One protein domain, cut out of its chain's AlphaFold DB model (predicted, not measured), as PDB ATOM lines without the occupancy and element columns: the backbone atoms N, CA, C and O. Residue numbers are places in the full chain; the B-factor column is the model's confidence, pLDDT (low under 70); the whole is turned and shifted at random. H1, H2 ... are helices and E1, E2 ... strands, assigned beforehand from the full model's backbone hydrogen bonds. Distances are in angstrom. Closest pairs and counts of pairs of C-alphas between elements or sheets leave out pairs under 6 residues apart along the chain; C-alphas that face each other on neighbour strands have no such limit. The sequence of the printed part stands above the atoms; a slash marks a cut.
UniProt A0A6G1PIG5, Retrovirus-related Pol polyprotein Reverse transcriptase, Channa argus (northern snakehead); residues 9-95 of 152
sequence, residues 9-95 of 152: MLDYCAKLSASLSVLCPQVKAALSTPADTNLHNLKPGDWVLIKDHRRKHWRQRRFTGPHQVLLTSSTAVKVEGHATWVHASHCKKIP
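AT A GLANCE: This is residues 9 to 95 of the 152 residues of the protein "Retrovirus-related Pol polyprotein Reverse transcriptase" of Channa argus (northern snakehead) (UniProt A0A6G1PIG5). What would one see first? One strongly twisted, curled sheet of four strands makes a small body, and residues 9 to 33, most of them the helix H1, stick out from it as a long arm. What is printed? The printed part has 87 residues with one named helix and four named strands, in the order H1 E1 E2 E3 E4; the sheet runs E3 E2 E1 E4, antiparallel throughout, and the class is mixed. It is extended, with a radius of gyration of the C-alphas of 20.3 A and spans of 62 by 31 by 20 A.

IN THESE COORDINATES: Where are the strands? E2, residues 63 to 72, measures 19.6 A from first to last C-alpha, and E1, residues 47 to 51, 13.5 A. E3 is residues 76 to 79; E4, residues 91 to 94, ends at C-alpha 94 (222.415, 277.937, 213.042). Where is the helix? H1, residues 9 to 30, begins at C-alpha 9 (244.027, 223.949, 205.223) and measures 31.0 A.

HOW THE PARTS SIT: How do the strands pair? E1, E2 and E3 form a meander, each the antiparallel neighbour of the one before; N 64 and O 50 are 2.8 A apart, and N 78 and O 71 2.8 A, within hydrogen-bond range. E2 bends by 82 degrees at residue 66. E4 closes a Greek key, the fourth strand beside the first, with N 49 and O 92 2.8 A apart. And H1? It is not on the sheet; 16 of its 18 O i to N i+4 pairs are within hydrogen-bond range.

THE WHOLE: How large is it? The farthest C-alphas, of Asp 11 and Arg 59, are 63.4 A apart. What of links and confidence? H1 to E1, E1 to E2 and E3 to E4 are long links; the printed part has no cut, and residue 35 is under 70 in pLDDT.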
ATOM      1  N   MET A   9     244.512 222.569 205.304       95.44
ATOM      2  CA  MET A   9     244.027 223.949 205.223       95.44
ATOM      3  C   MET A   9     242.510 224.002 205.051       95.44
ATOM      4  O   MET A   9     241.855 224.816 205.699       95.44
ATOM      5  N   LEU A  10     241.945 223.143 204.201       95.88
ATOM      6  CA  LEU A  10     240.504 223.089 203.965       95.88
ATOM      7  C   LEU A  10     239.746 222.653 205.221       95.88
ATOM      8  O   LEU A  10     238.750 223.283 205.575       95.88
ATOM      9  N   ASP A  11     240.247 221.647 205.939       96.94
ATOM     10  CA  ASP A  11     239.695 221.212 207.225       96.94
ATOM     11  C   ASP A  11     239.755 222.328 208.281       96.94
ATOM     12  O   ASP A  11     238.767 222.597 208.972       96.94
ATOM     13  N   TYR A  12     240.876 223.051 208.363       97.12
ATOM     14  CA  TYR A  12     240.992 224.213 209.242       97.12
ATOM     15  C   TYR A  12     239.981 225.311 208.880       97.12
ATOM     16  O   TYR A  12     239.255 225.793 209.753       97.12
ATOM     17  N   CYS A  13     239.883 225.682 207.601       97.62
ATOM     18  CA  CYS A  13     238.926 226.676 207.115       97.62
ATOM     19  C   CYS A  13     237.478 226.258 207.407       97.62
ATOM     20  O   CYS A  13     236.681 227.081 207.866       97.62
ATOM     21  N   ALA A  14     237.145 224.978 207.212       97.38
ATOM     22  CA  ALA A  14     235.832 224.430 207.532       97.38
ATOM     23  C   ALA A  14     235.526 224.566 209.032       97.38
ATOM     24  O   ALA A  14     234.496 225.134 209.399       97.38
ATOM     25  N   LYS A  15     236.451 224.153 209.905       97.69
ATOM     26  CA  LYS A  15     236.311 224.271 211.369       97.69
ATOM     27  C   LYS A  15     236.199 225.718 211.842       97.69
ATOM     28  O   LYS A  15     235.382 226.019 212.718       97.69
ATOM     29  N   LEU A  16     236.985 226.620 211.258       97.50
ATOM     30  CA  LEU A  16     236.924 228.046 211.561       97.50
ATOM     31  C   LEU A  16     235.569 228.627 211.148       97.50
ATOM     32  O   LEU A  16     234.922 229.291 211.954       97.50
ATOM     33  N   SER A  17     235.110 228.338 209.928       97.81
ATOM     34  CA  SER A  17     233.817 228.821 209.433       97.81
ATOM     35  C   SER A  17     232.643 228.299 210.269       97.81
ATOM     36  O   SER A  17     231.758 229.076 210.626       97.81
ATOM     37  N   ALA A  18     232.680 227.024 210.676       97.62
ATOM     38  CA  ALA A  18     231.688 226.429 211.566       97.62
ATOM     39  C   ALA A  18     231.678 227.129 212.935       97.62
ATOM     40  O   ALA A  18     230.617 227.474 213.454       97.62
ATOM     41  N   SER A  19     232.861 227.413 213.486       97.81
ATOM     42  CA  SER A  19     233.000 228.122 214.765       97.81
ATOM     43  C   SER A  19     232.474 229.561 214.682       97.81
ATOM     44  O   SER A  19     231.719 230.001 215.550       97.81
ATOM     45  N   LEU A  20     232.804 230.289 213.611       97.25
ATOM     46  CA  LEU A  20     232.306 231.648 213.375       97.25
ATOM     47  C   LEU A  20     230.790 231.673 213.146       97.25
ATOM     48  O   LEU A  20     230.122 232.583 213.633       97.25
ATOM     49  N   SER A  21     230.229 230.663 212.476       97.19
ATOM     50  CA  SER A  21     228.779 230.540 212.289       97.19
ATOM     51  C   SER A  21     228.019 230.440 213.614       97.19
ATOM     52  O   SER A  21     226.876 230.889 213.687       97.19
ATOM     53  N   VAL A  22     228.629 229.862 214.652       97.06
ATOM     54  CA  VAL A  22     228.025 229.741 215.988       97.06
ATOM     55  C   VAL A  22     228.243 231.007 216.818       97.06
ATOM     56  O   VAL A  22     227.311 231.490 217.460       97.06
ATOM     57  N   LEU A  23     229.455 231.568 216.797       97.06
ATOM     58  CA  LEU A  23     229.829 232.693 217.661       97.06
ATOM     59  C   LEU A  23     229.265 234.035 217.179       97.06
ATOM     60  O   LEU A  23     228.824 234.850 217.991       97.06
ATOM     61  N   CYS A  24     229.246 234.284 215.867       95.81
ATOM     62  CA  CYS A  24     228.820 235.573 215.318       95.81
ATOM     63  C   CYS A  24     227.384 235.968 215.731       95.81
ATOM     64  O   CYS A  24     227.195 237.114 216.148       95.81
ATOM     65  N   PRO A  25     226.370 235.077 215.684       95.44
ATOM     66  CA  PRO A  25     225.026 235.399 216.166       95.44
ATOM     67  C   PRO A  25     224.969 235.709 217.664       95.44
ATOM     68  O   PRO A  25     224.243 236.617 218.061       95.44
ATOM     69  N   GLN A  26     225.746 235.003 218.490       95.31
ATOM     70  CA  GLN A  26     225.785 235.222 219.940       95.31
ATOM     71  C   GLN A  26     226.348 236.604 220.276       95.31
ATOM     72  O   GLN A  26     225.756 237.341 221.061       95.31
ATOM     73  N   VAL A  27     227.445 236.990 219.616       94.94
ATOM     74  CA  VAL A  27     228.011 238.342 219.733       94.94
ATOM     75  C   VAL A  27     226.992 239.380 219.270       94.94
ATOM     76  O   VAL A  27     226.779 240.381 219.948       94.94
ATOM     77  N   LYS A  28     226.310 239.129 218.147       91.06
ATOM     78  CA  LYS A  28     225.300 240.046 217.610       91.06
ATOM     79  C   LYS A  28     224.105 240.228 218.550       91.06
ATOM     80  O   LYS A  28     223.616 241.342 218.662       91.06
ATOM     81  N   ALA A  29     223.660 239.164 219.215       90.88
ATOM     82  CA  ALA A  29     222.566 239.205 220.185       90.88
ATOM     83  C   ALA A  29     222.962 239.891 221.505       90.88
ATOM     84  O   ALA A  29     222.110 240.479 222.164       90.88
ATOM     85  N   ALA A  30     224.240 239.825 221.890       91.19
ATOM     86  CA  ALA A  30     224.757 240.494 223.083       91.19
ATOM     87  C   ALA A  30     224.973 242.006 222.883       91.19
ATOM     88  O   ALA A  30     224.998 242.759 223.857       91.19
ATOM     89  N   LEU A  31     225.144 242.462 221.639       88.00
ATOM     90  CA  LEU A  31     225.229 243.884 221.326       88.00
ATOM     91  C   LEU A  31     223.844 244.527 221.434       88.00
ATOM     92  O   LEU A  31     222.867 244.049 220.863       88.00
ATOM     93  N   SER A  32     223.772 245.653 222.141       79.44
ATOM     94  CA  SER A  32     222.561 246.467 222.204       79.44
ATOM     95  C   SER A  32     222.139 246.907 220.801       79.44
ATOM     96  O   SER A  32     222.967 247.373 220.011       79.44
ATOM     97  N   THR A  33     220.844 246.780 220.506       79.06
ATOM     98  CA  THR A  33     220.252 247.274 219.260       79.06
ATOM     99  C   THR A  33     220.551 248.765 219.101       79.06
ATOM    100  O   THR A  33     220.429 249.509 220.082       79.06
ATOM    101  N   PRO A  34     220.961 249.221 217.903       73.12
ATOM    102  CA  PRO A  34     221.183 250.641 217.671       73.12
ATOM    103  C   PRO A  34     219.897 251.405 217.995       73.12
ATOM    104  O   PRO A  34     218.803 250.945 217.685       73.12
ATOM    105  N   ALA A  35     220.024 252.550 218.664       69.44
ATOM    106  CA  ALA A  35     218.868 253.367 219.002       69.44
ATOM    107  C   ALA A  35     218.186 253.847 217.710       69.44
ATOM    108  O   ALA A  35     218.755 254.667 216.983       69.44
ATOM    109  N   ASP A  36     216.978 253.344 217.447       70.50
ATOM    110  CA  ASP A  36     216.131 253.761 216.318       70.50
ATOM    111  C   ASP A  36     215.554 255.171 216.519       70.50
ATOM    112  O   ASP A  36     215.120 255.835 215.578       70.50
ATOM    113  N   THR A  37     215.569 255.667 217.757       80.00
ATOM    114  CA  THR A  37     215.122 257.018 218.084       80.00
ATOM    115  C   THR A  37     216.217 258.024 217.762       80.00
ATOM    116  O   THR A  37     217.314 257.961 218.324       80.00
ATOM    117  N   ASN A  38     215.911 258.993 216.898       82.56
ATOM    118  CA  ASN A  38     216.820 260.103 216.662       82.56
ATOM    119  C   ASN A  38     216.966 260.934 217.948       82.56
ATOM    120  O   ASN A  38     215.988 261.472 218.463       82.56
ATOM    121  N   LEU A  39     218.190 261.025 218.471       88.69
ATOM    122  CA  LEU A  39     218.499 261.767 219.694       88.69
ATOM    123  C   LEU A  39     218.623 263.280 219.454       88.69
ATOM    124  O   LEU A  39     218.948 264.028 220.378       88.69
ATOM    125  N   HIS A  40     218.423 263.741 218.219       92.00
ATOM    126  CA  HIS A  40     218.591 265.131 217.834       92.00
ATOM    127  C   HIS A  40     217.708 265.539 216.641       92.00
ATOM    128  O   HIS A  40     217.200 264.733 215.878       92.00
ATOM    129  N   ASN A  41     217.534 266.846 216.449       93.19
ATOM    130  CA  ASN A  41     216.638 267.388 215.418       93.19
ATOM    131  C   ASN A  41     217.395 267.963 214.205       93.19
ATOM    132  O   ASN A  41     216.909 268.900 213.570       93.19
ATOM    133  N   LEU A  42     218.601 267.461 213.906       94.62
ATOM    134  CA  LEU A  42     219.389 267.927 212.755       94.62
ATOM    135  C   LEU A  42     218.972 267.168 211.502       94.62
ATOM    136  O   LEU A  42     218.917 265.939 211.501       94.62
ATOM    137  N   LYS A  43     218.722 267.893 210.420       94.88
ATOM    138  CA  LYS A  43     218.386 267.312 209.121       94.88
ATOM    139  C   LYS A  43     219.506 267.589 208.116       94.88
ATOM    140  O   LYS A  43     220.202 268.598 208.250       94.88
ATOM    141  N   PRO A  44     219.677 266.737 207.094       96.44
ATOM    142  CA  PRO A  44     220.490 267.082 205.935       96.44
ATOM    143  C   PRO A  44     220.088 268.452 205.372       96.44
ATOM    144  O   PRO A  44     218.899 268.748 205.261       96.44
ATOM    145  N   GLY A  45     221.071 269.292 205.057       95.62
ATOM    146  CA  GLY A  45     220.881 270.668 204.595       95.62
ATOM    147  C   GLY A  45     220.896 271.733 205.697       95.62
ATOM    148  O   GLY A  45     221.102 272.905 205.381       95.62
ATOM    149  N   ASP A  46     220.748 271.353 206.972       96.00
ATOM    150  CA  ASP A  46     220.914 272.284 208.090       96.00
ATOM    151  C   ASP A  46     222.360 272.790 208.175       96.00
ATOM    152  O   ASP A  46     223.318 272.059 207.913       96.00
ATOM    153  N   TRP A  47     222.514 274.032 208.626       96.44
ATOM    154  CA  TRP A  47     223.817 274.610 208.925       96.44
ATOM    155  C   TRP A  47     224.136 274.449 210.405       96.44
ATOM    156  O   TRP A  47     223.310 274.726 211.281       96.44
ATOM    157  N   VAL A  48     225.348 273.984 210.697       96.38
ATOM    158  CA  VAL A  48     225.812 273.728 212.059       96.38
ATOM    159  C   VAL A  48     227.211 274.280 212.282       96.38
ATOM    160  O   VAL A  48     228.056 274.284 211.391       96.38
ATOM    161  N   LEU A  49     227.469 274.705 213.512       96.00
ATOM    162  CA  LEU A  49     228.813 274.944 214.020       96.00
ATOM    163  C   LEU A  49     229.295 273.700 214.768       96.00
ATOM    164  O   LEU A  49     228.547 273.141 215.577       96.00
ATOM    165  N   ILE A  50     230.548 273.301 214.560       95.81
ATOM    166  CA  ILE A  50     231.150 272.145 215.243       95.81
ATOM    167  C   ILE A  50     232.057 272.624 216.371       95.81
ATOM    168  O   ILE A  50     232.890 273.508 216.185       95.81
ATOM    169  N   LYS A  51     231.916 272.033 217.556       95.00
ATOM    170  CA  LYS A  51     232.793 272.297 218.698       95.00
ATOM    171  C   LYS A  51     234.208 271.763 218.439       95.00
ATOM    172  O   LYS A  51     234.389 270.574 218.198       95.00
ATOM    173  N   ASP A  52     235.217 272.622 218.557       92.88
ATOM    174  CA  ASP A  52     236.623 272.234 218.435       92.88
ATOM    175  C   ASP A  52     237.163 271.703 219.774       92.88
ATOM    176  O   ASP A  52     237.337 272.438 220.754       92.88
ATOM    177  N   HIS A  53     237.423 270.397 219.814       87.00
ATOM    178  CA  HIS A  53     237.996 269.705 220.970       87.00
ATOM    179  C   HIS A  53     239.522 269.803 221.031       87.00
ATOM    180  O   HIS A  53     240.099 269.592 222.097       87.00
ATOM    181  N   ARG A  54     240.185 270.130 219.917       88.69
ATOM    182  CA  ARG A  54     241.649 270.202 219.823       88.69
ATOM    183  C   ARG A  54     242.187 271.586 220.169       88.69
ATOM    184  O   ARG A  54     243.385 271.833 220.007       88.69
ATOM    185  N   ARG A  55     241.326 272.485 220.659       89.81
ATOM    186  CA  ARG A  55     241.729 273.833 221.051       89.81
ATOM    187  C   ARG A  55     242.861 273.769 222.080       89.81
ATOM    188  O   ARG A  55     242.768 273.067 223.086       89.81
ATOM    189  N   LYS A  56     243.911 274.555 221.853       90.62
ATOM    190  CA  LYS A  56     245.100 274.586 222.722       90.62
ATOM    191  C   LYS A  56     244.974 275.593 223.857       90.62
ATOM    192  O   LYS A  56     245.523 275.381 224.930       90.62
ATOM    193  N   HIS A  57     244.270 276.700 223.626       91.38
ATOM    194  CA  HIS A  57     244.143 277.768 224.615       91.38
ATOM    195  C   HIS A  57     242.716 278.281 224.746       91.38
ATOM    196  O   HIS A  57     241.895 278.189 223.829       91.38
ATOM    197  N   TRP A  58     242.418 278.868 225.909       89.12
ATOM    198  CA  TRP A  58     241.045 279.208 226.246       89.12
ATOM    199  C   TRP A  58     240.446 280.366 225.441       89.12
ATOM    200  O   TRP A  58     239.226 280.467 225.327       89.12
ATOM    201  N   ARG A  59     241.316 281.180 224.844       89.56
ATOM    202  CA  ARG A  59     240.966 282.302 223.966       89.56
ATOM    203  C   ARG A  59     240.662 281.898 222.513       89.56
ATOM    204  O   ARG A  59     240.183 282.736 221.764       89.56
ATOM    205  N   GLN A  60     240.940 280.656 222.087       89.94
ATOM    206  CA  GLN A  60     240.593 280.213 220.723       89.94
ATOM    207  C   GLN A  60     239.082 280.093 220.568       89.94
ATOM    208  O   GLN A  60     238.388 279.682 221.507       89.94
ATOM    209  N   ARG A  61     238.597 280.386 219.357       90.38
ATOM    210  CA  ARG A  61     237.202 280.173 218.977       90.38
ATOM    211  C   ARG A  61     236.826 278.717 219.257       90.38
ATOM    212  O   ARG A  61     237.489 277.797 218.797       90.38
ATOM    213  N   ARG A  62     235.772 278.515 220.052       92.81
ATOM    214  CA  ARG A  62     235.341 277.176 220.492       92.81
ATOM    215  C   ARG A  62     234.611 276.391 219.407       92.81
ATOM    216  O   ARG A  62     234.506 275.177 219.506       92.81
ATOM    217  N   PHE A  63     234.058 277.098 218.432       93.44
ATOM    218  CA  PHE A  63     233.244 276.537 217.372       93.44
ATOM    219  C   PHE A  63     233.846 276.883 216.019       93.44
ATOM    220  O   PHE A  63     234.029 278.066 215.710       93.44
ATOM    221  N   THR A  64     234.126 275.859 215.229       92.94
ATOM    222  CA  THR A  64     234.527 275.985 213.830       92.94
ATOM    223  C   THR A  64     233.309 276.375 212.996       92.94
ATOM    224  O   THR A  64     232.186 276.247 213.480       92.94
ATOM    225  N   GLY A  65     233.566 276.964 211.826       88.88
ATOM    226  CA  GLY A  65     232.637 277.742 211.006       88.88
ATOM    227  C   GLY A  65     231.292 277.093 210.657       88.88
ATOM    228  O   GLY A  65     230.942 276.024 211.147       88.88
ATOM    229  N   PRO A  66     230.486 277.778 209.837       94.75
ATOM    230  CA  PRO A  66     229.247 277.202 209.350       94.75
ATOM    231  C   PRO A  66     229.592 276.038 208.423       94.75
ATOM    232  O   PRO A  66     230.268 276.218 207.413       94.75
ATOM    233  N   HIS A  67     229.136 274.849 208.780       95.38
ATOM    234  CA  HIS A  67     229.249 273.673 207.938       95.38
ATOM    235  C   HIS A  67     227.859 273.125 207.641       95.38
ATOM    236  O   HIS A  67     226.985 273.132 208.514       95.38
ATOM    237  N   GLN A  68     227.661 272.618 206.430       96.50
ATOM    238  CA  GLN A  68     226.396 272.014 206.049       96.50
ATOM    239  C   GLN A  68     226.351 270.534 206.449       96.50
ATOM    240  O   GLN A  68     227.314 269.782 206.262       96.50
ATOM    241  N   VAL A  69     225.225 270.102 207.016       97.06
ATOM    242  CA  VAL A  69     224.969 268.689 207.318       97.06
ATOM    243  C   VAL A  69     224.644 267.955 206.020       97.06
ATOM    244  O   VAL A  69     223.709 268.320 205.313       97.06
ATOM    245  N   LEU A  70     225.392 266.894 205.729       97.00
ATOM    246  CA  LEU A  70     225.196 266.058 204.545       97.00
ATOM    247  C   LEU A  70     224.312 264.850 204.864       97.00
ATOM    248  O   LEU A  70     223.347 264.588 204.157       97.00
ATOM    249  N   LEU A  71     224.624 264.128 205.945       95.81
ATOM    250  CA  LEU A  71     223.860 262.967 206.408       95.81
ATOM    251  C   LEU A  71     223.594 263.067 207.912       95.81
ATOM    252  O   LEU A  71     224.442 263.531 208.675       95.81
ATOM    253  N   THR A  72     222.457 262.523 208.333       94.75
ATOM    254  CA  THR A  72     222.066 262.399 209.739       94.75
ATOM    255  C   THR A  72     221.902 260.924 210.100       94.75
ATOM    256  O   THR A  72     221.228 260.184 209.390       94.75
ATOM    257  N   SER A  73     222.503 260.508 211.212       93.00
ATOM    258  CA  SER A  73     222.239 259.239 211.903       93.00
ATOM    259  C   SER A  73     221.502 259.519 213.224       93.00
ATOM    260  O   SER A  73     221.197 260.669 213.516       93.00
ATOM    261  N   SER A  74     221.194 258.518 214.050       92.88
ATOM    262  CA  SER A  74     220.443 258.731 215.300       92.88
ATOM    263  C   SER A  74     221.196 259.578 216.335       92.88
ATOM    264  O   SER A  74     220.582 260.356 217.064       92.88
ATOM    265  N   THR A  75     222.529 259.492 216.386       93.44
ATOM    266  CA  THR A  75     223.361 260.190 217.394       93.44
ATOM    267  C   THR A  75     224.432 261.106 216.807       93.44
ATOM    268  O   THR A  75     225.006 261.933 217.517       93.44
ATOM    269  N   ALA A  76     224.713 260.988 215.511       95.25
ATOM    270  CA  ALA A  76     225.800 261.696 214.853       95.25
ATOM    271  C   ALA A  76     225.404 262.188 213.463       95.25
ATOM    272  O   ALA A  76     224.536 261.618 212.805       95.25
ATOM    273  N   VAL A  77     226.098 263.221 213.000       95.88
ATOM    274  CA  VAL A  77     225.924 263.830 211.684       95.88
ATOM    275  C   VAL A  77     227.223 263.779 210.892       95.88
ATOM    276  O   VAL A  77     228.319 263.907 211.445       95.88
ATOM    277  N   LYS A  78     227.103 263.591 209.581       97.31
ATOM    278  CA  LYS A  78     228.201 263.768 208.637       97.31
ATOM    279  C   LYS A  78     228.110 265.166 208.057       97.31
ATOM    280  O   LYS A  78     227.062 265.567 207.558       97.31
ATOM    281  N   VAL A  79     229.213 265.891 208.142       96.69
ATOM    282  CA  VAL A  79     229.267 267.327 207.885       96.69
ATOM    283  C   VAL A  79     230.277 267.609 206.779       96.69
ATOM    284  O   VAL A  79     231.288 266.913 206.664       96.69
ATOM    285  N   GLU A  80     230.000 268.614 205.955       95.94
ATOM    286  CA  GLU A  80     230.890 269.022 204.873       95.94
ATOM    287  C   GLU A  80     232.280 269.436 205.393       95.94
ATOM    288  O   GLU A  80     232.422 270.128 206.405       95.94
ATOM    289  N   GLY A  81     233.327 268.980 204.700       93.81
ATOM    290  CA  GLY A  81     234.722 269.242 205.065       93.81
ATOM    291  C   GLY A  81     235.263 268.377 206.211       93.81
ATOM    292  O   GLY A  81     236.455 268.443 206.503       93.81
ATOM    293  N   HIS A  82     234.434 267.532 206.836       92.75
ATOM    294  CA  HIS A  82     234.858 266.591 207.874       92.75
ATOM    295  C   HIS A  82     234.854 265.142 207.364       92.75
ATOM    296  O   HIS A  82     233.842 264.621 206.895       92.75
ATOM    297  N   ALA A  83     235.992 264.455 207.502       93.69
ATOM    298  CA  ALA A  83     236.116 263.046 207.115       93.69
ATOM    299  C   ALA A  83     235.337 262.101 208.052       93.69
ATOM    300  O   ALA A  83     234.850 261.052 207.626       93.69
ATOM    301  N   THR A  84     235.208 262.474 209.327       95.06
ATOM    302  CA  THR A  84     234.592 261.663 210.384       95.06
ATOM    303  C   THR A  84     233.188 262.147 210.734       95.06
ATOM    304  O   THR A  84     232.869 263.326 210.590       95.06
ATOM    305  N   TRP A  85     232.364 261.245 211.270       95.75
ATOM    306  CA  TRP A  85     231.074 261.591 211.868       95.75
ATOM    307  C   TRP A  85     231.267 262.419 213.144       95.75
ATOM    308  O   TRP A  85     232.176 262.152 213.931       95.75
ATOM    309  N   VAL A  86     230.404 263.412 213.353       95.25
ATOM    310  CA  VAL A  86     230.412 264.282 214.533       95.25
ATOM    311  C   VAL A  86     229.181 263.979 215.373       95.25
ATOM    312  O   VAL A  86     228.064 263.987 214.863       95.25
ATOM    313  N   HIS A  87     229.363 263.712 216.664       95.31
ATOM    314  CA  HIS A  87     228.238 263.483 217.567       95.31
ATOM    315  C   HIS A  87     227.371 264.745 217.690       95.31
ATOM    316  O   HIS A  87     227.897 265.851 217.834       95.31
ATOM    317  N   ALA A  88     226.046 264.591 217.687       94.50
ATOM    318  CA  ALA A  88     225.108 265.711 217.639       94.50
ATOM    319  C   ALA A  88     225.254 266.685 218.822       94.50
ATOM    320  O   ALA A  88     225.052 267.885 218.661       94.50
ATOM    321  N   SER A  89     225.696 266.209 219.994       94.44
ATOM    322  CA  SER A  89     225.975 267.069 221.164       94.44
ATOM    323  C   SER A  89     227.147 268.043 220.969       94.44
ATOM    324  O   SER A  89     227.365 268.936 221.793       94.44
ATOM    325  N   HIS A  90     227.943 267.872 219.913       94.88
ATOM    326  CA  HIS A  90     229.042 268.768 219.546       94.88
ATOM    327  C   HIS A  90     228.659 269.734 218.422       94.88
ATOM    328  O   HIS A  90     229.454 270.611 218.079       94.88
ATOM    329  N   CYS A  91     227.445 269.607 217.893       95.38
ATOM    330  CA  CYS A  91     226.903 270.464 216.855       95.38
ATOM    331  C   CYS A  91     225.981 271.522 217.469       95.38
ATOM    332  O   CYS A  91     225.188 271.242 218.368       95.38
ATOM    333  N   LYS A  92     226.056 272.749 216.954       95.00
ATOM    334  CA  LYS A  92     225.096 273.815 217.257       95.00
ATOM    335  C   LYS A  92     224.435 274.260 215.961       95.00
ATOM    336  O   LYS A  92     225.122 274.798 215.099       95.00
ATOM    337  N   LYS A  93     223.126 274.035 215.830       95.00
ATOM    338  CA  LYS A  93     222.346 274.484 214.669       95.00
ATOM    339  C   LYS A  93     222.347 276.007 214.583       95.00
ATOM    340  O   LYS A  93     222.241 276.687 215.607       95.00
ATOM    341  N   ILE A  94     222.474 276.516 213.368       95.06
ATOM    342  CA  ILE A  94     222.415 277.937 213.042       95.06
ATOM    343  C   ILE A  94     221.446 278.161 211.873       95.06
ATOM    344  O   ILE A  94     221.174 277.223 211.117       95.06
ATOM    345  N   PRO A  95     220.906 279.381 211.724       92.12
ATOM    346  CA  PRO A  95     220.207 279.781 210.509       92.12
ATOM    347  C   PRO A  95     221.109 279.645 209.280       92.12
ATOM    348  O   PRO A  95     222.337 279.680 209.386       92.12
TER     349      PRO A  95